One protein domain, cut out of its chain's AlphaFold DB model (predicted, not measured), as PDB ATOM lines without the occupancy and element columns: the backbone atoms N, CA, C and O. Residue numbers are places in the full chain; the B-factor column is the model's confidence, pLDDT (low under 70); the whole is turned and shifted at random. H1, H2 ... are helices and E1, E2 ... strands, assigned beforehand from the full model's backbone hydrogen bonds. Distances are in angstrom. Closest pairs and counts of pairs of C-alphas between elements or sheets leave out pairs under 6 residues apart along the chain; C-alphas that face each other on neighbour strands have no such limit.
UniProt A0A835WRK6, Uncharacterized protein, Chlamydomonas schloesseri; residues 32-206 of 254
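What this domain is: This is residues 32 to 206 of the 254 residues of an uncharacterized protein of Chlamydomonas schloesseri (UniProt A0A835WRK6). Two strongly twisted sheets lie face to face as a sandwich, E2 E9 E8 E5 E6 on one side and E1 E3 E4 E7 on the other, with the strands of one crossed at 53 degrees to those of the other. Long E3 and E4 run together through the second sheet, and short H1 only grazes that sheet. The 175 printed residues hold nine named strands, E1 to E9, and then H1; both sheets are antiparallel in the orders just given. The class is mostly strand, though under half of the residues are in named elements. The whole is compact, with a radius of gyration of the C-alphas of 15.9 A and spans of 47 by 37 by 28 A.

Where its parts are: In the sheet of five, E2 is residues 54 to 56, E9 is 185 to 191, E8 is 176 to 181, E5 is 104 to 110, 20.4 A long, and E6 is 138 to 143. In the sheet of four, E1 is residues 43 to 51, 21.9 A, from C-alpha 43 at (16.002, -13.042, 7.217); E3 is 63 to 76, 33.8 A; E4 is 83 to 95, 36.5 A; E7 is 149 to 156, 22.0 A. H1 is residues 200 to 204, with C-alpha 204 at (24.517, -19.195, 9.024).

How they stand to each other: In the sheet of five, E2 and E6 are the edge strands. N 55 of E2 and O 189 of E9 are within hydrogen-bond range at 2.8 A, and so are N 179 and O 188 of the hairpin E8 and E9, at 2.8 A. E8 and E5 have N 108 and O 178 at 3.0 A; the hairpin E5 and E6 has N 105 and O 142 at 2.8 A. In the other sheet, N 71 and O 49 of E3 and E1 are 2.8 A apart, N 70 and O 88 of the hairpin E3 and E4 are 2.8 A apart, and N 89 and O 152 of E4 and E7 are 2.8 A apart. E1 bends by 62 degrees at residue 48, E3 by 65 degrees at residue 66 and E4 by 51 degrees at residue 92. Between the sheets, the closest C-alphas of E6 and E7 are those of Trp 139 and Ala 154, 5.9 A apart. Every O i to N i+4 pair of H1 is within hydrogen-bond range.

The domain as a whole: The C-alphas farthest apart are those of Thr 60 and Asn 205, at 49.5 A. The printed part has no cut. The links E5 to E6, 27 residues, and E7 to E8, 19 residues, are long. Mean pLDDT of the printed part is 81.6; 37 residues are under 70, among them 35 to 43, 76 to 82 and 124 to 138.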
ATOM      1  N   HIS A  32       2.390 -18.316   0.780       76.12
ATOM      2  CA  HIS A  32       2.210 -17.141   1.620       76.12
ATOM      3  C   HIS A  32       2.006 -15.909   0.738       76.12
ATOM      4  O   HIS A  32       2.978 -15.340   0.236       76.12
ATOM      5  N   LEU A  33       0.748 -15.510   0.526       73.25
ATOM      6  CA  LEU A  33       0.395 -14.314  -0.244       73.25
ATOM      7  C   LEU A  33       1.045 -13.054   0.349       73.25
ATOM      8  O   LEU A  33       1.198 -12.915   1.559       73.25
ATOM      9  N   CYS A  34       1.396 -12.100  -0.507       72.00
ATOM     10  CA  CYS A  34       1.751 -10.753  -0.058       72.00
ATOM     11  C   CYS A  34       0.543 -10.104   0.665       72.00
ATOM     12  O   CYS A  34      -0.596 -10.399   0.293       72.00
ATOM     13  N   PRO A  35       0.725  -9.168   1.619       58.91
ATOM     14  CA  PRO A  35       1.972  -8.799   2.293       58.91
ATOM     15  C   PRO A  35       2.321  -9.727   3.472       58.91
ATOM     16  O   PRO A  35       3.304  -9.465   4.156       58.91
ATOM     17  N   ASP A  36       1.546 -10.790   3.713       53.53
ATOM     18  CA  ASP A  36       1.754 -11.733   4.826       53.53
ATOM     19  C   ASP A  36       3.066 -12.521   4.694       53.53
ATOM     20  O   ASP A  36       3.509 -13.194   5.624       53.53
ATOM     21  N   THR A  37       3.718 -12.409   3.537       55.28
ATOM     22  CA  THR A  37       5.098 -12.809   3.303       55.28
ATOM     23  C   THR A  37       6.054 -11.906   4.088       55.28
ATOM     24  O   THR A  37       6.147 -10.710   3.792       55.28
ATOM     25  N   PRO A  38       6.836 -12.444   5.039       51.25
ATOM     26  CA  PRO A  38       7.840 -11.670   5.753       51.25
ATOM     27  C   PRO A  38       8.971 -11.242   4.803       51.25
ATOM     28  O   PRO A  38       9.997 -11.904   4.669       51.25
ATOM     29  N   SER A  39       8.796 -10.127   4.105       50.91
ATOM     30  CA  SER A  39       9.852  -9.514   3.311       50.91
ATOM     31  C   SER A  39      10.574  -8.476   4.173       50.91
ATOM     32  O   SER A  39       9.999  -7.492   4.628       50.91
ATOM     33  N   GLY A  40      11.862  -8.711   4.437       51.84
ATOM     34  CA  GLY A  40      12.787  -7.627   4.785       51.84
ATOM     35  C   GLY A  40      13.057  -7.306   6.260       51.84
ATOM     36  O   GLY A  40      13.792  -6.355   6.510       51.84
ATOM     37  N   LYS A  41      12.587  -8.079   7.248       49.31
ATOM     38  CA  LYS A  41      13.141  -8.024   8.620       49.31
ATOM     39  C   LYS A  41      13.252  -9.438   9.196       49.31
ATOM     40  O   LYS A  41      12.261 -10.155   9.212       49.31
ATOM     41  N   ASN A  42      14.446  -9.800   9.680       57.72
ATOM     42  CA  ASN A  42      14.800 -11.083  10.326       57.72
ATOM     43  C   ASN A  42      15.129 -12.276   9.403       57.72
ATOM     44  O   ASN A  42      15.047 -13.419   9.851       57.72
ATOM     45  N   TYR A  43      15.529 -12.015   8.153       68.94
ATOM     46  CA  TYR A  43      16.002 -13.042   7.217       68.94
ATOM     47  C   TYR A  43      17.353 -12.666   6.637       68.94
ATOM     48  O   TYR A  43      17.535 -11.542   6.164       68.94
ATOM     49  N   VAL A  44      18.253 -13.640   6.586       76.06
ATOM     50  CA  VAL A  44      19.369 -13.634   5.641       76.06
ATOM     51  C   VAL A  44      18.899 -14.422   4.424       76.06
ATOM     52  O   VAL A  44      18.489 -15.574   4.571       76.06
ATOM     53  N   ARG A  45      18.909 -13.808   3.236       81.50
ATOM     54  CA  ARG A  45      18.467 -14.456   1.994       81.50
ATOM     55  C   ARG A  45      19.399 -14.164   0.827       81.50
ATOM     56  O   ARG A  45      19.903 -13.053   0.697       81.50
ATOM     57  N   TYR A  46      19.556 -15.156  -0.036       87.38
ATOM     58  CA  TYR A  46      20.372 -15.119  -1.239       87.38
ATOM     59  C   TYR A  46      19.541 -15.571  -2.430       87.38
ATOM     60  O   TYR A  46      18.882 -16.611  -2.374       87.38
ATOM     61  N   GLU A  47      19.559 -14.785  -3.501       91.81
ATOM     62  CA  GLU A  47      18.972 -15.197  -4.771       91.81
ATOM     63  C   GLU A  47      19.890 -16.260  -5.380       91.81
ATOM     64  O   GLU A  47      21.056 -15.987  -5.657       91.81
ATOM     65  N   ILE A  48      19.369 -17.475  -5.548       93.38
ATOM     66  CA  ILE A  48      20.095 -18.617  -6.135       93.38
ATOM     67  C   ILE A  48      19.551 -19.003  -7.516       93.38
ATOM     68  O   ILE A  48      20.000 -19.960  -8.145       93.38
ATOM     69  N   GLY A  49      18.580 -18.238  -7.998       95.19
ATOM     70  CA  GLY A  49      18.101 -18.294  -9.362       95.19
ATOM     71  C   GLY A  49      16.875 -17.424  -9.553       95.19
ATOM     72  O   GLY A  49      16.221 -17.014  -8.595       95.19
ATOM     73  N   SER A  50      16.536 -17.154 -10.802       96.94
ATOM     74  CA  SER A  50      15.288 -16.478 -11.122       96.94
ATOM     75  C   SER A  50      14.859 -16.700 -12.555       96.94
ATOM     76  O   SER A  50      15.625 -17.183 -13.381       96.94
ATOM     77  N   CYS A  51      13.617 -16.354 -12.859       97.19
ATOM     78  CA  CYS A  51      13.148 -16.316 -14.227       97.19
ATOM     79  C   CYS A  51      12.112 -15.204 -14.427       97.19
ATOM     80  O   CYS A  51      11.364 -14.842 -13.516       97.19
ATOM     81  N   SER A  52      12.078 -14.671 -15.644       97.31
ATOM     82  CA  SER A  52      11.114 -13.659 -16.095       97.31
ATOM     83  C   SER A  52      10.555 -13.960 -17.488       97.31
ATOM     84  O   SER A  52       9.747 -13.192 -18.006       97.31
ATOM     85  N   ASN A  53      10.991 -15.063 -18.103       96.44
ATOM     86  CA  ASN A  53      10.629 -15.460 -19.461       96.44
ATOM     87  C   ASN A  53       9.730 -16.694 -19.391       96.44
ATOM     88  O   ASN A  53      10.203 -17.803 -19.153       96.44
ATOM     89  N   PHE A  54       8.430 -16.485 -19.581       95.81
ATOM     90  CA  PHE A  54       7.417 -17.523 -19.425       95.81
ATOM     91  C   PHE A  54       7.059 -18.120 -20.787       95.81
ATOM     92  O   PHE A  54       6.593 -17.414 -21.679       95.81
ATOM     93  N   ALA A  55       7.248 -19.426 -20.935       94.19
ATOM     94  CA  ALA A  55       6.787 -20.195 -22.078       94.19
ATOM     95  C   ALA A  55       5.344 -20.663 -21.850       94.19
ATOM     96  O   ALA A  55       5.037 -21.297 -20.838       94.19
ATOM     97  N   THR A  56       4.453 -20.388 -22.799       91.69
ATOM     98  CA  THR A  56       3.083 -20.912 -22.773       91.69
ATOM     99  C   THR A  56       3.086 -22.397 -23.136       91.69
ATOM    100  O   THR A  56       3.558 -22.778 -24.203       91.69
ATOM    101  N   LEU A  57       2.545 -23.237 -22.250       88.94
ATOM    102  CA  LEU A  57       2.388 -24.680 -22.468       88.94
ATOM    103  C   LEU A  57       1.030 -25.030 -23.086       88.94
ATOM    104  O   LEU A  57       0.940 -25.932 -23.913       88.94
ATOM    105  N   ASN A  58      -0.025 -24.311 -22.695       81.81
ATOM    106  CA  ASN A  58      -1.372 -24.481 -23.233       81.81
ATOM    107  C   ASN A  58      -1.762 -23.246 -24.050       81.81
ATOM    108  O   ASN A  58      -2.219 -22.236 -23.508       81.81
ATOM    109  N   THR A  59      -1.569 -23.328 -25.366       76.38
ATOM    110  CA  THR A  59      -1.857 -22.231 -26.300       76.38
ATOM    111  C   THR A  59      -3.352 -21.945 -26.432       76.38
ATOM    112  O   THR A  59      -3.725 -20.800 -26.673       76.38
ATOM    113  N   THR A  60      -4.216 -22.935 -26.191       79.50
ATOM    114  CA  THR A  60      -5.678 -22.776 -26.229       79.50
ATOM    115  C   THR A  60      -6.189 -21.892 -25.092       79.50
ATOM    116  O   THR A  60      -7.117 -21.113 -25.283       79.50
ATOM    117  N   ALA A  61      -5.575 -21.977 -23.908       77.56
ATOM    118  CA  ALA A  61      -5.932 -21.132 -22.769       77.56
ATOM    119  C   ALA A  61      -5.381 -19.696 -22.879       77.56
ATOM    120  O   ALA A  61      -5.848 -18.804 -22.164       77.56
ATOM    121  N   ASN A  62      -4.388 -19.487 -23.757       86.94
ATOM    122  CA  ASN A  62      -3.722 -18.209 -24.021       86.94
ATOM    123  C   ASN A  62      -3.378 -17.436 -22.736       86.94
ATOM    124  O   ASN A  62      -3.683 -16.248 -22.577       86.94
ATOM    125  N   ILE A  63      -2.800 -18.165 -21.779       92.44
ATOM    126  CA  ILE A  63      -2.322 -17.592 -20.528       92.44
ATOM    127  C   ILE A  63      -0.903 -17.075 -20.751       92.44
ATOM    128  O   ILE A  63      -0.063 -17.762 -21.336       92.44
ATOM    129  N   THR A  64      -0.649 -15.863 -20.269       94.88
ATOM    130  CA  THR A  64       0.666 -15.209 -20.275       94.88
ATOM    131  C   THR A  64       0.958 -14.623 -18.896       94.88
ATOM    132  O   THR A  64       0.057 -14.483 -18.063       94.88
ATOM    133  N   ALA A  65       2.222 -14.303 -18.629       95.19
ATOM    134  CA  ALA A  65       2.634 -13.666 -17.385       95.19
ATOM    135  C   ALA A  65       3.690 -12.594 -17.633       95.19
ATOM    136  O   ALA A  65       4.518 -12.714 -18.535       95.19
ATOM    137  N   THR A  66       3.683 -11.573 -16.782       96.44
ATOM    138  CA  THR A  66       4.782 -10.615 -16.640       96.44
ATOM    139  C   THR A  66       5.308 -10.642 -15.208       96.44
ATOM    140  O   THR A  66       4.609 -11.077 -14.293       96.44
ATOM    141  N   GLY A  67       6.543 -10.177 -15.004       94.62
ATOM    142  CA  GLY A  67       7.181 -10.112 -13.687       94.62
ATOM    143  C   GLY A  67       8.313 -11.124 -13.518       94.62
ATOM    144  O   GLY A  67       8.952 -11.515 -14.494       94.62
ATOM    145  N   LYS A  68       8.589 -11.507 -12.269       94.50
ATOM    146  CA  LYS A  68       9.732 -12.353 -11.901       94.50
ATOM    147  C   LYS A  68       9.317 -13.418 -10.890       94.50
ATOM    148  O   LYS A  68       8.565 -13.135  -9.958       94.50
ATOM    149  N   VAL A  69       9.859 -14.620 -11.051       93.38
ATOM    150  CA  VAL A  69       9.902 -15.637  -9.996       93.38
ATOM    151  C   VAL A  69      11.344 -15.793  -9.546       93.38
ATOM    152  O   VAL A  69      12.244 -15.925 -10.376       93.38
ATOM    153  N   THR A  70      11.571 -15.748  -8.239       92.81
ATOM    154  CA  THR A  70      12.909 -15.775  -7.642       92.81
ATOM    155  C   THR A  70      13.049 -16.987  -6.739       92.81
ATOM    156  O   THR A  70      12.196 -17.236  -5.892       92.81
ATOM    157  N   VAL A  71      14.139 -17.726  -6.910       91.81
ATOM    158  CA  VAL A  71      14.549 -18.800  -6.015       91.81
ATOM    159  C   VAL A  71      15.406 -18.193  -4.911       91.81
ATOM    160  O   VAL A  71      16.521 -17.731  -5.156       91.81
ATOM    161  N   TRP A  72      14.891 -18.208  -3.689       88.94
ATOM    162  CA  TRP A  72      15.598 -17.724  -2.512       88.94
ATOM    163  C   TRP A  72      16.113 -18.887  -1.681       88.94
ATOM    164  O   TRP A  72      15.334 -19.748  -1.284       88.94
ATOM    165  N   LEU A  73      17.397 -18.858  -1.344       86.56
ATOM    166  CA  LEU A  73      17.959 -19.595  -0.216       86.56
ATOM    167  C   LEU A  73      17.949 -18.671   0.999       86.56
ATOM    168  O   LEU A  73      18.468 -17.559   0.917       86.56
ATOM    169  N   TYR A  74      17.356 -19.092   2.110       78.88
ATOM    170  CA  TYR A  74      17.209 -18.233   3.281       78.88
ATOM    171  C   TYR A  74      17.341 -18.996   4.598       78.88
ATOM    172  O   TYR A  74      17.077 -20.194   4.668       78.88
ATOM    173  N   ALA A  75      17.738 -18.271   5.642       75.75
ATOM    174  CA  ALA A  75      17.657 -18.703   7.034       75.75
ATOM    175  C   ALA A  75      16.456 -18.007   7.694       75.75
ATOM    176  O   ALA A  75      16.370 -16.773   7.673       75.75
ATOM    177  N   TYR A  76      15.501 -18.786   8.216       65.25
ATOM    178  CA  TYR A  76      14.285 -18.264   8.849       65.25
ATOM    179  C   TYR A  76      14.513 -17.998  10.332       65.25
ATOM    180  O   TYR A  76      14.790 -18.937  11.072       65.25
ATOM    181  N   GLN A  77      14.299 -16.745  10.756       52.72
ATOM    182  CA  GLN A  77      14.672 -16.238  12.077       52.72
ATOM    183  C   GLN A  77      16.177 -16.385  12.299       52.72
ATOM    184  O   GLN A  77      16.774 -17.428  12.069       52.72
ATOM    185  N   ASN A  78      16.815 -15.359  12.843       49.84
ATOM    186  CA  ASN A  78      18.239 -15.411  13.175       49.84
ATOM    187  C   ASN A  78      18.598 -16.507  14.221       49.84
ATOM    188  O   ASN A  78      19.697 -16.533  14.736       49.84
ATOM    189  N   CYS A  79      17.668 -17.393  14.578       50.28
ATOM    190  CA  CYS A  79      17.752 -18.358  15.666       50.28
ATOM    191  C   CYS A  79      17.695 -19.820  15.198       50.28
ATOM    192  O   CYS A  79      17.651 -20.710  16.043       50.28
ATOM    193  N   SER A  80      17.590 -20.061  13.888       52.94
ATOM    194  CA  SER A  80      17.451 -21.401  13.327       52.94
ATOM    195  C   SER A  80      18.634 -21.723  12.426       52.94
ATOM    196  O   SER A  80      18.874 -21.045  11.429       52.94
ATOM    197  N   ASP A  81      19.315 -22.821  12.733       54.50
ATOM    198  CA  ASP A  81      20.333 -23.454  11.894       54.50
ATOM    199  C   ASP A  81      19.721 -24.010  10.588       54.50
ATOM    200  O   ASP A  81      20.425 -24.533   9.720       54.50
ATOM    201  N   GLN A  82      18.392 -23.947  10.453       65.81
ATOM    202  CA  GLN A  82      17.663 -24.519   9.335       65.81
ATOM    203  C   GLN A  82      17.612 -23.537   8.170       65.81
ATOM    204  O   GLN A  82      16.845 -22.571   8.143       65.81
ATOM    205  N   LEU A  83      18.433 -23.837   7.170       76.31
ATOM    206  CA  LEU A  83      18.344 -23.230   5.854       76.31
ATOM    207  C   LEU A  83      17.171 -23.819   5.079       76.31
ATOM    208  O   LEU A  83      16.838 -24.997   5.188       76.31
ATOM    209  N   SER A  84      16.542 -22.977   4.278       79.38
ATOM    210  CA  SER A  84      15.325 -23.295   3.545       79.38
ATOM    211  C   SER A  84      15.363 -22.653   2.166       79.38
ATOM    212  O   SER A  84      16.115 -21.709   1.917       79.38
ATOM    213  N   THR A  85      14.569 -23.175   1.239       82.81
ATOM    214  CA  THR A  85      14.420 -22.612  -0.106       82.81
ATOM    215  C   THR A  85      12.982 -22.217  -0.357       82.81
ATOM    216  O   THR A  85      12.057 -22.860   0.130       82.81
ATOM    217  N   ALA A  86      12.782 -21.133  -1.095       83.62
ATOM    218  CA  ALA A  86      11.453 -20.702  -1.472       83.62
ATOM    219  C   ALA A  86      11.408 -20.128  -2.887       83.62
ATOM    220  O   ALA A  86      12.399 -19.577  -3.370       83.62
ATOM    221  N   LEU A  87      10.249 -20.252  -3.535       88.44
ATOM    222  CA  LEU A  87       9.940 -19.532  -4.767       88.44
ATOM    223  C   LEU A  87       9.079 -18.322  -4.441       88.44
ATOM    224  O   LEU A  87       7.904 -18.459  -4.101       88.44
ATOM    225  N   GLU A  88       9.661 -17.139  -4.587       89.00
ATOM    226  CA  GLU A  88       8.952 -15.874  -4.453       89.00
ATOM    227  C   GLU A  88       8.427 -15.448  -5.823       89.00
ATOM    228  O   GLU A  88       9.187 -15.263  -6.774       89.00
ATOM    229  N   PHE A  89       7.113 -15.296  -5.917       90.38
ATOM    230  CA  PHE A  89       6.408 -14.837  -7.098       90.38
ATOM    231  C   PHE A  89       6.134 -13.350  -6.949       90.38
ATOM    232  O   PHE A  89       5.565 -12.905  -5.953       90.38
ATOM    233  N   ASN A  90       6.513 -12.588  -7.965       91.81
ATOM    234  CA  ASN A  90       6.092 -11.214  -8.160       91.81
ATOM    235  C   ASN A  90       5.662 -11.074  -9.618       91.81
ATOM    236  O   ASN A  90       6.423 -10.595 -10.466       91.81
ATOM    237  N   THR A  91       4.482 -11.613  -9.923       93.69
ATOM    238  CA  THR A  91       3.984 -11.722 -11.294       93.69
ATOM    239  C   THR A  91       2.570 -11.178 -11.438       93.69
ATOM    240  O   THR A  91       1.817 -11.043 -10.471       93.69
ATOM    241  N   VAL A  92       2.199 -10.860 -12.676       95.00
ATOM    242  CA  VAL A  92       0.816 -10.601 -13.078       95.00
ATOM    243  C   VAL A  92       0.466 -11.593 -14.175       95.00
ATOM    244  O   VAL A  92       1.196 -11.708 -15.159       95.00
ATOM    245  N   LEU A  93      -0.624 -12.329 -13.984       94.94
ATOM    246  CA  LEU A  93      -1.121 -13.314 -14.937       94.94
ATOM    247  C   LEU A  93      -2.219 -12.700 -15.800       94.94
ATOM    248  O   LEU A  93      -3.041 -11.925 -15.310       94.94
ATOM    249  N   TYR A  94      -2.261 -13.095 -17.067       95.19
ATOM    250  CA  TYR A  94      -3.259 -12.655 -18.036       95.19
ATOM    251  C   TYR A  94      -3.843 -13.858 -18.768       95.19
ATOM    252  O   TYR A  94      -3.134 -14.830 -19.020       95.19
ATOM    253  N   SER A  95      -5.109 -13.771 -19.167       93.06
ATOM    254  CA  SER A  95      -5.709 -14.644 -20.176       93.06
ATOM    255  C   SER A  95      -6.267 -13.772 -21.289       93.06
ATOM    256  O   SER A  95      -7.015 -12.831 -21.027       93.06
ATOM    257  N   ASN A  96      -5.858 -14.042 -22.531       91.06
ATOM    258  CA  ASN A  96      -6.263 -13.251 -23.698       91.06
ATOM    259  C   ASN A  96      -6.001 -11.736 -23.536       91.06
ATOM    260  O   ASN A  96      -6.812 -10.905 -23.936       91.06
ATOM    261  N   GLY A  97      -4.877 -11.375 -22.906       91.94
ATOM    262  CA  GLY A  97      -4.481  -9.982 -22.663       91.94
ATOM    263  C   GLY A  97      -5.206  -9.282 -21.506       91.94
ATOM    264  O   GLY A  97      -4.853  -8.155 -21.171       91.94
ATOM    265  N   VAL A  98      -6.175  -9.934 -20.855       94.50
ATOM    266  CA  VAL A  98      -6.896  -9.394 -19.693       94.50
ATOM    267  C   VAL A  98      -6.314  -9.980 -18.405       94.50
ATOM    268  O   VAL A  98      -6.043 -11.183 -18.378       94.50
ATOM    269  N   PRO A  99      -6.123  -9.184 -17.331       95.50
ATOM    270  CA  PRO A  99      -5.649  -9.709 -16.057       95.50
ATOM    271  C   PRO A  99      -6.509 -10.869 -15.555       95.50
ATOM    272  O   PRO A  99      -7.737 -10.782 -15.483       95.50
ATOM    273  N   LEU A 100      -5.850 -11.962 -15.194       93.50
ATOM    274  CA  LEU A 100      -6.483 -13.198 -14.768       93.50
ATOM    275  C   LEU A 100      -6.942 -13.061 -13.311       93.50
ATOM    276  O   LEU A 100      -6.204 -13.387 -12.388       93.50
ATOM    277  N   SER A 101      -8.135 -12.513 -13.110       93.50
ATOM    278  CA  SER A 101      -8.697 -12.156 -11.802       93.50
ATOM    279  C   SER A 101      -9.254 -13.360 -11.034       93.50
ATOM    280  O   SER A 101      -9.903 -14.218 -11.634       93.50
ATOM    281  N   LEU A 102      -9.027 -13.404  -9.711       90.69
ATOM    282  CA  LEU A 102      -9.634 -14.359  -8.761       90.69
ATOM    283  C   LEU A 102      -9.603 -15.818  -9.241       90.69
ATOM    284  O   LEU A 102     -10.537 -16.591  -9.029       90.69
ATOM    285  N   THR A 103      -8.527 -16.188  -9.925       90.94
ATOM    286  CA  THR A 103      -8.390 -17.488 -10.567       90.94
ATOM    287  C   THR A 103      -7.541 -18.392  -9.707       90.94
ATOM    288  O   THR A 103      -6.514 -17.980  -9.171       90.94
ATOM    289  N   ASN A 104      -7.982 -19.640  -9.590       89.12
ATOM    290  CA  ASN A 104      -7.272 -20.629  -8.813       89.12
ATOM    291  C   ASN A 104      -6.027 -21.125  -9.555       89.12
ATOM    292  O   ASN A 104      -6.128 -21.727 -10.632       89.12
ATOM    293  N   THR A 105      -4.870 -20.869  -8.955       87.44
ATOM    294  CA  THR A 105      -3.553 -21.090  -9.535       87.44
ATOM    295  C   THR A 105      -2.716 -21.990  -8.636       87.44
ATOM    296  O   THR A 105      -2.538 -21.737  -7.444       87.44
ATOM    297  N   THR A 106      -2.167 -23.041  -9.229       86.81
ATOM    298  CA  THR A 106      -1.243 -23.987  -8.594       86.81
ATOM    299  C   THR A 106       0.078 -23.992  -9.348       86.81
ATOM    300  O   THR A 106       0.203 -23.401 -10.423       86.81
ATOM    301  N   GLY A 107       1.073 -24.693  -8.822       86.06
ATOM    302  CA  GLY A 107       2.275 -24.963  -9.587       86.06
ATOM    303  C   GLY A 107       3.265 -25.842  -8.855       86.06
ATOM    304  O   GLY A 107       3.092 -26.178  -7.683       86.06
ATOM    305  N   ALA A 108       4.286 -26.243  -9.599       86.25
ATOM    306  CA  ALA A 108       5.315 -27.155  -9.136       86.25
ATOM    307  C   ALA A 108       6.664 -26.789  -9.753       86.25
ATOM    308  O   ALA A 108       6.729 -26.351 -10.903       86.25
ATOM    309  N   ALA A 109       7.736 -27.009  -9.003       89.75
ATOM    310  CA  ALA A 109       9.090 -26.982  -9.536       89.75
ATOM    311  C   ALA A 109       9.470 -28.330 -10.181       89.75
ATOM    312  O   ALA A 109       8.911 -29.366  -9.820       89.75
ATOM    313  N   TYR A 110      10.421 -28.333 -11.118       90.31
ATOM    314  CA  TYR A 110      10.816 -29.508 -11.911       90.31
ATOM    315  C   TYR A 110      12.336 -29.689 -11.994       90.31
ATOM    316  O   TYR A 110      13.097 -28.726 -11.885       90.31
ATOM    317  N   THR A 111      12.765 -30.941 -12.202       90.75
ATOM    318  CA  THR A 111      14.178 -31.358 -12.276       90.75
ATOM    319  C   THR A 111      14.896 -30.969 -13.575       90.75
ATOM    320  O   THR A 111      16.123 -30.975 -13.638       90.75
ATOM    321  N   GLY A 112      14.137 -30.652 -14.623       91.38
ATOM    322  CA  GLY A 112      14.623 -30.295 -15.956       91.38
ATOM    323  C   GLY A 112      14.109 -28.931 -16.408       91.38
ATOM    324  O   GLY A 112      13.312 -28.294 -15.710       91.38
ATOM    325  N   THR A 113      14.563 -28.480 -17.575       95.31
ATOM    326  CA  THR A 113      14.109 -27.223 -18.188       95.31
ATOM    327  C   THR A 113      12.720 -27.369 -18.812       95.31
ATOM    328  O   THR A 113      12.169 -28.462 -18.915       95.31
ATOM    329  N   CYS A 114      12.118 -26.278 -19.272       95.25
ATOM    330  CA  CYS A 114      10.795 -26.259 -19.859       95.25
ATOM    331  C   CYS A 114      10.685 -27.151 -21.092       95.25
ATOM    332  O   CYS A 114       9.651 -27.802 -21.258       95.25
ATOM    333  N   ALA A 115      11.757 -27.214 -21.884       94.56
ATOM    334  CA  ALA A 115      11.861 -28.013 -23.097       94.56
ATOM    335  C   ALA A 115      12.179 -29.499 -22.851       94.56
ATOM    336  O   ALA A 115      12.058 -30.289 -23.784       94.56
ATOM    337  N   ASP A 116      12.588 -29.890 -21.640       93.50
ATOM    338  CA  ASP A 116      12.915 -31.283 -21.329       93.50
ATOM    339  C   ASP A 116      11.631 -32.134 -21.212       93.50
ATOM    340  O   ASP A 116      10.836 -31.917 -20.288       93.50
ATOM    341  N   PRO A 117      11.401 -33.113 -22.112       88.38
ATOM    342  CA  PRO A 117      10.214 -33.965 -22.065       88.38
ATOM    343  C   PRO A 117      10.251 -34.984 -20.917       88.38
ATOM    344  O   PRO A 117       9.209 -35.521 -20.551       88.38
ATOM    345  N   ASN A 118      11.430 -35.248 -20.348       90.62
ATOM    346  CA  ASN A 118      11.634 -36.235 -19.289       90.62
ATOM    347  C   ASN A 118      11.726 -35.594 -17.900       90.62
ATOM    348  O   ASN A 118      11.964 -36.299 -16.915       90.62
ATOM    349  N   LYS A 119      11.539 -34.271 -17.801       90.12
ATOM    350  CA  LYS A 119      11.558 -33.574 -16.518       90.12
ATOM    351  C   LYS A 119      10.503 -34.158 -15.588       90.12
ATOM    352  O   LYS A 119       9.342 -34.358 -15.946       90.12
ATOM    353  N   THR A 120      10.903 -34.372 -14.351       87.19
ATOM    354  CA  THR A 120      10.015 -34.839 -13.292       87.19
ATOM    355  C   THR A 120       9.755 -33.710 -12.319       87.19
ATOM    356  O   THR A 120      10.515 -32.740 -12.246       87.19
ATOM    357  N   VAL A 121       8.656 -33.809 -11.574       85.44
ATOM    358  CA  VAL A 121       8.416 -32.863 -10.490       85.44
ATOM    359  C   VAL A 121       9.583 -32.957  -9.507       85.44
ATOM    360  O   VAL A 121      10.022 -34.050  -9.148       85.44
ATOM    361  N   TYR A 122      10.115 -31.808  -9.110       84.00
ATOM    362  CA  TYR A 122      11.250 -31.728  -8.213       84.00
ATOM    363  C   TYR A 122      10.856 -32.182  -6.803       84.00
ATOM    364  O   TYR A 122       9.996 -31.579  -6.159       84.00
ATOM    365  N   VAL A 123      11.534 -33.231  -6.331       75.56
ATOM    366  CA  VAL A 123      11.426 -33.767  -4.971       75.56
ATOM    367  C   VAL A 123      12.826 -33.823  -4.388       75.56
ATOM    368  O   VAL A 123      13.702 -34.528  -4.903       75.56
ATOM    369  N   ASN A 124      13.076 -33.064  -3.327       61.44
ATOM    370  CA  ASN A 124      14.419 -33.011  -2.760       61.44
ATOM    371  C   ASN A 124      14.776 -34.272  -1.952       61.44
ATOM    372  O   ASN A 124      15.941 -34.449  -1.624       61.44
ATOM    373  N   ASP A 125      13.835 -35.185  -1.692       58.75
ATOM    374  CA  ASP A 125      14.133 -36.391  -0.912       58.75
ATOM    375  C   ASP A 125      13.316 -37.627  -1.314       58.75
ATOM    376  O   ASP A 125      12.409 -38.082  -0.624       58.75
ATOM    377  N   LEU A 126      13.647 -38.201  -2.470       50.09
ATOM    378  CA  LEU A 126      13.063 -39.481  -2.887       50.09
ATOM    379  C   LEU A 126      13.497 -40.647  -1.971       50.09
ATOM    380  O   LEU A 126      12.793 -41.649  -1.890       50.09
ATOM    381  N   SER A 127      14.638 -40.522  -1.281       47.75
ATOM    382  CA  SER A 127      15.231 -41.568  -0.434       47.75
ATOM    383  C   SER A 127      14.577 -41.724   0.938       47.75
ATOM    384  O   SER A 127      14.568 -42.830   1.470       47.75
ATOM    385  N   LEU A 128      14.011 -40.658   1.508       47.78
ATOM    386  CA  LEU A 128      13.319 -40.716   2.802       47.78
ATOM    387  C   LEU A 128      11.872 -41.230   2.711       47.78
ATOM    388  O   LEU A 128      11.142 -41.183   3.698       47.78
ATOM    389  N   GLY A 129      11.433 -41.717   1.545       43.03
ATOM    390  CA  GLY A 129      10.072 -42.232   1.361       43.03
ATOM    391  C   GLY A 129       8.985 -41.167   1.531       43.03
ATOM    392  O   GLY A 129       7.811 -41.508   1.669       43.03
ATOM    393  N   THR A 130       9.356 -39.881   1.524       45.84
ATOM    394  CA  THR A 130       8.389 -38.790   1.631       45.84
ATOM    395  C   THR A 130       7.500 -38.797   0.402       45.84
ATOM    396  O   THR A 130       7.975 -38.735  -0.735       45.84
ATOM    397  N   THR A 131       6.202 -38.929   0.645       48.25
ATOM    398  CA  THR A 131       5.189 -38.967  -0.407       48.25
ATOM    399  C   THR A 131       5.080 -37.613  -1.104       48.25
ATOM    400  O   THR A 131       5.633 -36.604  -0.651       48.25
ATOM    401  N   SER A 132       4.318 -37.571  -2.200       49.34
ATOM    402  CA  SER A 132       4.135 -36.368  -3.008       49.34
ATOM    403  C   SER A 132       3.592 -35.137  -2.247       49.34
ATOM    404  O   SER A 132       3.559 -34.032  -2.780       49.34
ATOM    405  N   GLY A 133       3.145 -35.320  -1.001       49.88
ATOM    406  CA  GLY A 133       2.567 -34.277  -0.165       49.88
ATOM    407  C   GLY A 133       3.540 -33.525   0.742       49.88
ATOM    408  O   GLY A 133       3.139 -32.494   1.257       49.88
ATOM    409  N   GLU A 134       4.778 -33.986   0.970       48.19
ATOM    410  CA  GLU A 134       5.600 -33.469   2.090       48.19
ATOM    411  C   GLU A 134       6.885 -32.732   1.669       48.19
ATOM    412  O   GLU A 134       7.409 -31.938   2.439       48.19
ATOM    413  N   ASN A 135       7.392 -32.922   0.446       49.88
ATOM    414  CA  ASN A 135       8.769 -32.514   0.105       49.88
ATOM    415  C   ASN A 135       8.926 -31.670  -1.168       49.88
ATOM    416  O   ASN A 135       9.971 -31.677  -1.825       49.88
ATOM    417  N   TYR A 136       7.881 -30.929  -1.518       58.84
ATOM    418  CA  TYR A 136       7.832 -30.166  -2.755       58.84
ATOM    419  C   TYR A 136       7.909 -28.681  -2.477       58.84
ATOM    420  O   TYR A 136       7.292 -28.158  -1.549       58.84
ATOM    421  N   ILE A 137       8.568 -27.968  -3.374       61.34
ATOM    422  CA  ILE A 137       8.186 -26.593  -3.667       61.34
ATOM    423  C   ILE A 137       6.929 -26.687  -4.563       61.34
ATOM    424  O   ILE A 137       6.955 -26.423  -5.763       61.34
ATOM    425  N   PHE A 138       5.848 -27.214  -3.983       61.62
ATOM    426  CA  PHE A 138       4.512 -27.330  -4.562       61.62
ATOM    427  C   PHE A 138       3.594 -26.568  -3.635       61.62
ATOM    428  O   PHE A 138       3.611 -26.817  -2.427       61.62
ATOM    429  N   TRP A 139       2.815 -25.651  -4.192       71.44
ATOM    430  CA  TRP A 139       1.893 -24.866  -3.394       71.44
ATOM    431  C   TRP A 139       0.447 -25.264  -3.666       71.44
ATOM    432  O   TRP A 139       0.045 -25.556  -4.795       71.44
ATOM    433  N   ASN A 140      -0.339 -25.263  -2.592       67.94
ATOM    434  CA  ASN A 140      -1.777 -25.482  -2.652       67.94
ATOM    435  C   ASN A 140      -2.479 -24.373  -3.446       67.94
ATOM    436  O   ASN A 140      -1.975 -23.250  -3.500       67.94
ATOM    437  N   PRO A 141      -3.653 -24.655  -4.033       74.88
ATOM    438  CA  PRO A 141      -4.323 -23.718  -4.921       74.88
ATOM    439  C   PRO A 141      -4.478 -22.329  -4.282       74.88
ATOM    440  O   PRO A 141      -4.999 -22.200  -3.176       74.88
ATOM    441  N   THR A 142      -3.958 -21.305  -4.959       83.06
ATOM    442  CA  THR A 142      -3.938 -19.914  -4.495       83.06
ATOM    443  C   THR A 142      -4.618 -19.019  -5.515       83.06
ATOM    444  O   THR A 142      -4.414 -19.170  -6.717       83.06
ATOM    445  N   LEU A 143      -5.418 -18.068  -5.036       88.12
ATOM    446  CA  LEU A 143      -6.114 -17.125  -5.901       88.12
ATOM    447  C   LEU A 143      -5.193 -15.987  -6.339       88.12
ATOM    448  O   LEU A 143      -4.537 -15.343  -5.516       88.12
ATOM    449  N   THR A 144      -5.206 -15.684  -7.634       89.88
ATOM    450  CA  THR A 144      -4.765 -14.374  -8.114       89.88
ATOM    451  C   THR A 144      -5.644 -13.270  -7.526       89.88
ATOM    452  O   THR A 144      -6.817 -13.467  -7.197       89.88
ATOM    453  N   ARG A 145      -5.093 -12.064  -7.404       89.88
ATOM    454  CA  ARG A 145      -5.871 -10.889  -7.001       89.88
ATOM    455  C   ARG A 145      -6.756 -10.389  -8.143       89.88
ATOM    456  O   ARG A 145      -6.616 -10.809  -9.290       89.88
ATOM    457  N   SER A 146      -7.645  -9.444  -7.837       91.00
ATOM    458  CA  SER A 146      -8.578  -8.857  -8.812       91.00
ATOM    459  C   SER A 146      -7.899  -8.225 -10.035       91.00
ATOM    460  O   SER A 146      -8.480  -8.166 -11.112       91.00
ATOM    461  N   ASN A 147      -6.655  -7.777  -9.881       91.75
ATOM    462  CA  ASN A 147      -5.822  -7.196 -10.932       91.75
ATOM    463  C   ASN A 147      -4.876  -8.219 -11.596       91.75
ATOM    464  O   ASN A 147      -3.881  -7.820 -12.194       91.75
ATOM    465  N   GLY A 148      -5.110  -9.522 -11.419       92.19
ATOM    466  CA  GLY A 148      -4.261 -10.597 -11.945       92.19
ATOM    467  C   GLY A 148      -2.926 -10.782 -11.225       92.19
ATOM    468  O   GLY A 148      -2.150 -11.657 -11.604       92.19
ATOM    469  N   THR A 149      -2.632  -9.987 -10.187       92.19
ATOM    470  CA  THR A 149      -1.383 -10.129  -9.428       92.19
ATOM    471  C   THR A 149      -1.339 -11.481  -8.727       92.19
ATOM    472  O   THR A 149      -2.269 -11.852  -8.007       92.19
ATOM    473  N   PHE A 150      -0.218 -12.172  -8.892       89.19
ATOM    474  CA  PHE A 150       0.147 -13.392  -8.196       89.19
ATOM    475  C   PHE A 150       1.465 -13.129  -7.452       89.19
ATOM    476  O   PHE A 150       2.560 -13.254  -7.997       89.19
ATOM    477  N   CYS A 151       1.330 -12.652  -6.214       87.94
ATOM    478  CA  CYS A 151       2.442 -12.237  -5.362       87.94
ATOM    479  C   CYS A 151       2.449 -13.065  -4.085       87.94
ATOM    480  O   CYS A 151       1.441 -13.092  -3.372       87.94
ATOM    481  N   GLY A 152       3.573 -13.696  -3.774       83.38
ATOM    482  CA  GLY A 152       3.750 -14.429  -2.528       83.38
ATOM    483  C   GLY A 152       4.925 -15.387  -2.581       83.38
ATOM    484  O   GLY A 152       5.747 -15.313  -3.490       83.38
ATOM    485  N   ASN A 153       5.015 -16.277  -1.600       81.56
ATOM    486  CA  ASN A 153       6.150 -17.176  -1.462       81.56
ATOM    487  C   ASN A 153       5.718 -18.622  -1.215       81.56
ATOM    488  O   ASN A 153       4.994 -18.898  -0.260       81.56
ATOM    489  N   ALA A 154       6.203 -19.537  -2.050       81.12
ATOM    490  CA  ALA A 154       6.091 -20.978  -1.856       81.12
ATOM    491  C   ALA A 154       7.354 -21.478  -1.137       81.12
ATOM    492  O   ALA A 154       8.358 -21.812  -1.772       81.12
ATOM    493  N   ALA A 155       7.316 -21.460   0.195       75.06
ATOM    494  CA  ALA A 155       8.435 -21.824   1.060       75.06
ATOM    495  C   ALA A 155       8.529 -23.332   1.290       75.06
ATOM    496  O   ALA A 155       7.517 -23.993   1.456       75.06
ATOM    497  N   ASN A 156       9.740 -23.875   1.364       72.44
ATOM    498  CA  ASN A 156       9.989 -25.254   1.767       72.44
ATOM    499  C   ASN A 156      11.116 -25.294   2.808       72.44
ATOM    500  O   ASN A 156      12.108 -24.577   2.672       72.44
ATOM    501  N   SER A 157      10.975 -26.146   3.824       70.50
ATOM    502  CA  SER A 157      11.914 -26.327   4.941       70.50
ATOM    503  C   SER A 157      13.257 -26.981   4.566       70.50
ATOM    504  O   SER A 157      13.975 -27.452   5.446       70.50
ATOM    505  N   ILE A 158      13.594 -27.066   3.276       73.06
ATOM    506  CA  ILE A 158      14.794 -27.742   2.767       73.06
ATOM    507  C   ILE A 158      15.556 -26.864   1.774       73.06
ATOM    508  O   ILE A 158      14.974 -26.038   1.069       73.06
ATOM    509  N   VAL A 159      16.868 -27.083   1.673       81.12
ATOM    510  CA  VAL A 159      17.724 -26.437   0.668       81.12
ATOM    511  C   VAL A 159      17.564 -27.146  -0.671       81.12
ATOM    512  O   VAL A 159      17.913 -28.320  -0.789       81.12
ATOM    513  N   ALA A 160      17.051 -26.450  -1.685       84.25
ATOM    514  CA  ALA A 160      16.906 -27.028  -3.013       84.25
ATOM    515  C   ALA A 160      18.272 -27.375  -3.623       84.25
ATOM    516  O   ALA A 160      19.266 -26.672  -3.435       84.25
ATOM    517  N   ARG A 161      18.303 -28.441  -4.418       87.75
ATOM    518  CA  ARG A 161      19.436 -28.784  -5.274       87.75
ATOM    519  C   ARG A 161      19.399 -27.881  -6.496       87.75
ATOM    520  O   ARG A 161      18.433 -27.939  -7.247       87.75
ATOM    521  N   THR A 162      20.423 -27.063  -6.697       90.94
ATOM    522  CA  THR A 162      20.584 -26.208  -7.880       90.94
ATOM    523  C   THR A 162      22.039 -26.277  -8.353       90.94
ATOM    524  O   THR A 162      22.537 -27.365  -8.642       90.94
ATOM    525  N   ILE A 163      22.736 -25.143  -8.420       92.94
ATOM    526  CA  ILE A 163      24.176 -25.052  -8.629       92.94
ATOM    527  C   ILE A 163      24.818 -24.898  -7.249       92.94
ATOM    528  O   ILE A 163      24.511 -23.957  -6.521       92.94
ATOM    529  N   ASN A 164      25.709 -25.814  -6.870       90.12
ATOM    530  CA  ASN A 164      26.397 -25.732  -5.582       90.12
ATOM    531  C   ASN A 164      27.399 -24.558  -5.529       90.12
ATOM    532  O   ASN A 164      27.655 -23.883  -6.527       90.12
ATOM    533  N   SER A 165      28.027 -24.348  -4.370       90.44
ATOM    534  CA  SER A 165      29.007 -23.267  -4.165       90.44
ATOM    535  C   SER A 165      30.249 -23.338  -5.050       90.44
ATOM    536  O   SER A 165      30.959 -22.347  -5.188       90.44
ATOM    537  N   SER A 166      30.515 -24.494  -5.655       91.44
ATOM    538  CA  SER A 166      31.626 -24.712  -6.583       91.44
ATOM    539  C   SER A 166      31.244 -24.435  -8.041       91.44
ATOM    540  O   SER A 166      32.053 -24.673  -8.933       91.44
ATOM    541  N   GLY A 167      30.012 -23.984  -8.309       93.12
ATOM    542  CA  GLY A 167      29.514 -23.754  -9.664       93.12
ATOM    543  C   GLY A 167      29.061 -25.021 -10.395       93.12
ATOM    544  O   GLY A 167      28.830 -24.977 -11.599       93.12
ATOM    545  N   VAL A 168      28.920 -26.151  -9.695       95.06
ATOM    546  CA  VAL A 168      28.528 -27.432 -10.298       95.06
ATOM    547  C   VAL A 168      27.032 -27.665 -10.116       95.06
ATOM    548  O   VAL A 168      26.511 -27.590  -9.000       95.06
ATOM    549  N   LEU A 169      26.347 -27.988 -11.214       92.06
ATOM    550  CA  LEU A 169      24.946 -28.397 -11.196       92.06
ATOM    551  C   LEU A 169      24.796 -29.722 -10.430       92.06
ATOM    552  O   LEU A 169      25.445 -30.718 -10.745       92.06
ATOM    553  N   GLN A 170      23.958 -29.722  -9.398       89.94
ATOM    554  CA  GLN A 170      23.746 -30.878  -8.531       89.94
ATOM    555  C   GLN A 170      22.868 -31.943  -9.216       89.94
ATOM    556  O   GLN A 170      22.073 -31.607 -10.093       89.94
ATOM    557  N   PRO A 171      22.949 -33.227  -8.816       87.94
ATOM    558  CA  PRO A 171      22.060 -34.268  -9.331       87.94
ATOM    559  C   PRO A 171      20.582 -33.965  -9.051       87.94
ATOM    560  O   PRO A 171      20.234 -33.526  -7.954       87.94
ATOM    561  N   ASN A 172      19.703 -34.246 -10.018       86.06
ATOM    562  CA  ASN A 172      18.267 -33.936  -9.953       86.06
ATOM    563  C   ASN A 172      17.994 -32.489  -9.480       86.06
ATOM    564  O   ASN A 172      17.358 -32.309  -8.431       86.06
ATOM    565  N   PRO A 173      18.529 -31.473 -10.186       90.19
ATOM    566  CA  PRO A 173      18.479 -30.077  -9.762       90.19
ATOM    567  C   PRO A 173      17.121 -29.452 -10.073       90.19
ATOM    568  O   PRO A 173      16.529 -29.742 -11.100       90.19
ATOM    569  N   MET A 174      16.634 -28.541  -9.244       91.88
ATOM    570  CA  MET A 174      15.485 -27.708  -9.578       91.88
ATOM    571  C   MET A 174      15.869 -26.699 -10.671       91.88
ATOM    572  O   MET A 174      16.686 -25.816 -10.419       91.88
ATOM    573  N   GLN A 175      15.277 -26.812 -11.862       94.69
ATOM    574  CA  GLN A 175      15.661 -26.014 -13.041       94.69
ATOM    575  C   GLN A 175      14.523 -25.210 -13.662       94.69
ATOM    576  O   GLN A 175      14.781 -24.213 -14.330       94.69
ATOM    577  N   SER A 176      13.272 -25.592 -13.429       95.06
ATOM    578  CA  SER A 176      12.120 -24.839 -13.921       95.06
ATOM    579  C   SER A 176      10.953 -24.918 -12.951       95.06
ATOM    580  O   SER A 176      10.960 -25.708 -12.002       95.06
ATOM    581  N   PHE A 177       9.925 -24.114 -13.201       92.81
ATOM    582  CA  PHE A 177       8.609 -24.337 -12.619       92.81
ATOM    583  C   PHE A 177       7.527 -24.325 -13.689       92.81
ATOM    584  O   PHE A 177       7.678 -23.714 -14.748       92.81
ATOM    585  N   VAL A 178       6.410 -24.972 -13.370       92.31
ATOM    586  CA  VAL A 178       5.174 -24.909 -14.142       92.31
ATOM    587  C   VAL A 178       4.072 -24.345 -13.263       92.31
ATOM    588  O   VAL A 178       3.851 -24.821 -12.150       92.31
ATOM    589  N   LEU A 179       3.376 -23.341 -13.782       91.31
ATOM    590  CA  LEU A 179       2.167 -22.783 -13.202       91.31
ATOM    591  C   LEU A 179       0.961 -23.324 -13.963       91.31
ATOM    592  O   LEU A 179       0.916 -23.317 -15.196       91.31
ATOM    593  N   SER A 180      -0.017 -23.786 -13.199       89.44
ATOM    594  CA  SER A 180      -1.254 -24.370 -13.690       89.44
ATOM    595  C   SER A 180      -2.452 -23.569 -13.198       89.44
ATOM    596  O   SER A 180      -2.414 -22.947 -12.137       89.44
ATOM    597  N   THR A 181      -3.546 -23.606 -13.950       88.38
ATOM    598  CA  THR A 181      -4.844 -23.100 -13.482       88.38
ATOM    599  C   THR A 181      -5.866 -24.221 -13.481       88.38
ATOM    600  O   THR A 181      -5.730 -25.188 -14.231       88.38
ATOM    601  N   ALA A 182      -6.916 -24.087 -12.669       81.25
ATOM    602  CA  ALA A 182      -7.985 -25.086 -12.618       81.25
ATOM    603  C   ALA A 182      -8.650 -25.329 -13.990       81.25
ATOM    604  O   ALA A 182      -9.039 -26.453 -14.287       81.25
ATOM    605  N   ALA A 183      -8.752 -24.293 -14.832       80.06
ATOM    606  CA  ALA A 183      -9.398 -24.380 -16.141       80.06
ATOM    607  C   ALA A 183      -8.465 -24.872 -17.262       80.06
ATOM    608  O   ALA A 183      -8.920 -25.545 -18.180       80.06
ATOM    609  N   ALA A 184      -7.173 -24.529 -17.211       80.81
ATOM    610  CA  ALA A 184      -6.234 -24.797 -18.305       80.81
ATOM    611  C   ALA A 184      -5.287 -25.981 -18.053       80.81
ATOM    612  O   ALA A 184      -4.576 -26.390 -18.973       80.81
ATOM    613  N   GLY A 185      -5.217 -26.497 -16.821       86.25
ATOM    614  CA  GLY A 185      -4.120 -27.374 -16.418       86.25
ATOM    615  C   GLY A 185      -2.771 -26.636 -16.490       86.25
ATOM    616  O   GLY A 185      -2.747 -25.421 -16.254       86.25
ATOM    617  N   PRO A 186      -1.660 -27.333 -16.807       87.31
ATOM    618  CA  PRO A 186      -0.352 -26.722 -17.053       87.31
ATOM    619  C   PRO A 186      -0.427 -25.601 -18.093       87.31
ATOM    620  O   PRO A 186      -0.705 -25.845 -19.265       87.31
ATOM    621  N   ALA A 187      -0.186 -24.364 -17.665       90.88
ATOM    622  CA  ALA A 187      -0.418 -23.177 -18.484       90.88
ATOM    623  C   ALA A 187       0.885 -22.485 -18.882       90.88
ATOM    624  O   ALA A 187       1.088 -22.178 -20.055       90.88
ATOM    625  N   LEU A 188       1.771 -22.265 -17.911       94.44
ATOM    626  CA  LEU A 188       3.028 -21.548 -18.092       94.44
ATOM    627  C   LEU A 188       4.182 -22.370 -17.545       94.44
ATOM    628  O   LEU A 188       4.052 -22.988 -16.494       94.44
ATOM    629  N   CYS A 189       5.322 -22.318 -18.218       95.38
ATOM    630  CA  CYS A 189       6.588 -22.827 -17.719       95.38
ATOM    631  C   CYS A 189       7.633 -21.717 -17.726       95.38
ATOM    632  O   CYS A 189       7.586 -20.835 -18.579       95.38
ATOM    633  N   CYS A 190       8.576 -21.753 -16.795       97.19
ATOM    634  CA  CYS A 190       9.663 -20.788 -16.752       97.19
ATOM    635  C   CYS A 190      10.955 -21.468 -16.295       97.19
ATOM    636  O   CYS A 190      10.976 -22.129 -15.253       97.19
ATOM    637  N   ASP A 191      12.014 -21.300 -17.085       97.88
ATOM    638  CA  ASP A 191      13.348 -21.819 -16.789       97.88
ATOM    639  C   ASP A 191      14.107 -20.870 -15.873       97.88
ATOM    640  O   ASP A 191      14.202 -19.671 -16.147       97.88
ATOM    641  N   PHE A 192      14.674 -21.403 -14.796       97.19
ATOM    642  CA  PHE A 192      15.491 -20.618 -13.887       97.19
ATOM    643  C   PHE A 192      16.875 -20.362 -14.488       97.19
ATOM    644  O   PHE A 192      17.628 -21.285 -14.795       97.19
ATOM    645  N   ALA A 193      17.257 -19.091 -14.558       97.38
ATOM    646  CA  ALA A 193      18.650 -18.680 -14.625       97.38
ATOM    647  C   ALA A 193      19.269 -18.886 -13.234       97.38
ATOM    648  O   ALA A 193      19.154 -18.031 -12.356       97.38
ATOM    649  N   LEU A 194      19.842 -20.069 -13.010       96.12
ATOM    650  CA  LEU A 194      20.446 -20.456 -11.736       96.12
ATOM    651  C   LEU A 194      21.814 -19.796 -11.542       96.12
ATOM    652  O   LEU A 194      22.588 -19.654 -12.488       96.12
ATOM    653  N   VAL A 195      22.137 -19.465 -10.292       95.56
ATOM    654  CA  VAL A 195      23.473 -19.010  -9.887       95.56
ATOM    655  C   VAL A 195      24.020 -19.907  -8.773       95.56
ATOM    656  O   VAL A 195      23.233 -20.552  -8.074       95.56
ATOM    657  N   PRO A 196      25.353 -19.986  -8.597       94.31
ATOM    658  CA  PRO A 196      25.947 -20.761  -7.514       94.31
ATOM    659  C   PRO A 196      25.397 -20.347  -6.149       94.31
ATOM    660  O   PRO A 196      25.357 -19.163  -5.811       94.31
ATOM    661  N   GLN A 197      25.000 -21.334  -5.348       90.44
ATOM    662  CA  GLN A 197      24.632 -21.108  -3.954       90.44
ATOM    663  C   GLN A 197      25.837 -20.558  -3.175       90.44
ATOM    664  O   GLN A 197      26.952 -21.056  -3.350       90.44
ATOM    665  N   PRO A 198      25.663 -19.580  -2.272       85.69
ATOM    666  CA  PRO A 198      26.733 -19.221  -1.350       85.69
ATOM    667  C   PRO A 198      27.074 -20.421  -0.445       85.69
ATOM    668  O   PRO A 198      26.211 -21.269  -0.190       85.69
ATOM    669  N   PRO A 199      28.303 -20.505   0.094       82.00
ATOM    670  CA  PRO A 199      28.628 -21.498   1.110       82.00
ATOM    671  C   PRO A 199      27.626 -21.413   2.269       82.00
ATOM    672  O   PRO A 199      27.462 -20.348   2.858       82.00
ATOM    673  N   LEU A 200      26.971 -22.525   2.614       76.19
ATOM    674  CA  LEU A 200      25.891 -22.540   3.614       76.19
ATOM    675  C   LEU A 200      26.339 -21.955   4.965       76.19
ATOM    676  O   LEU A 200      25.607 -21.194   5.594       76.19
ATOM    677  N   ILE A 201      27.590 -22.223   5.355       69.06
ATOM    678  CA  ILE A 201      28.216 -21.660   6.558       69.06
ATOM    679  C   ILE A 201      28.285 -20.125   6.539       69.06
ATOM    680  O   ILE A 201      28.156 -19.492   7.578       69.06
ATOM    681  N   ALA A 202      28.438 -19.507   5.366       69.50
ATOM    682  CA  ALA A 202      28.455 -18.053   5.235       69.50
ATOM    683  C   ALA A 202      27.066 -17.439   5.478       69.50
ATOM    684  O   ALA A 202      26.982 -16.319   5.973       69.50
ATOM    685  N   ILE A 203      25.991 -18.177   5.178       72.38
ATOM    686  CA  ILE A 203      24.610 -17.757   5.458       72.38
ATOM    687  C   ILE A 203      24.336 -17.841   6.959       72.38
ATOM    688  O   ILE A 203      23.861 -16.876   7.553       72.38
ATOM    689  N   VAL A 204      24.690 -18.970   7.579       69.12
ATOM    690  CA  VAL A 204      24.517 -19.195   9.024       69.12
ATOM    691  C   VAL A 204      25.346 -18.196   9.840       69.12
ATOM    692  O   VAL A 204      24.856 -17.620  10.801       69.12
ATOM    693  N   ASN A 205      26.569 -17.870   9.421       69.44
ATOM    694  CA  ASN A 205      27.398 -16.888  10.134       69.44
ATOM    695  C   ASN A 205      26.849 -15.451  10.097       69.44
ATOM    696  O   ASN A 205      27.322 -14.598  10.844       69.44
ATOM    697  N   GLN A 206      25.880 -15.159   9.226       68.12
ATOM    698  CA  GLN A 206      25.222 -13.852   9.154       68.12
ATOM    699  C   GLN A 206      23.943 -13.779   9.993       68.12
ATOM    700  O   GLN A 206      23.388 -12.691  10.162       68.12
TER     701      GLN A 206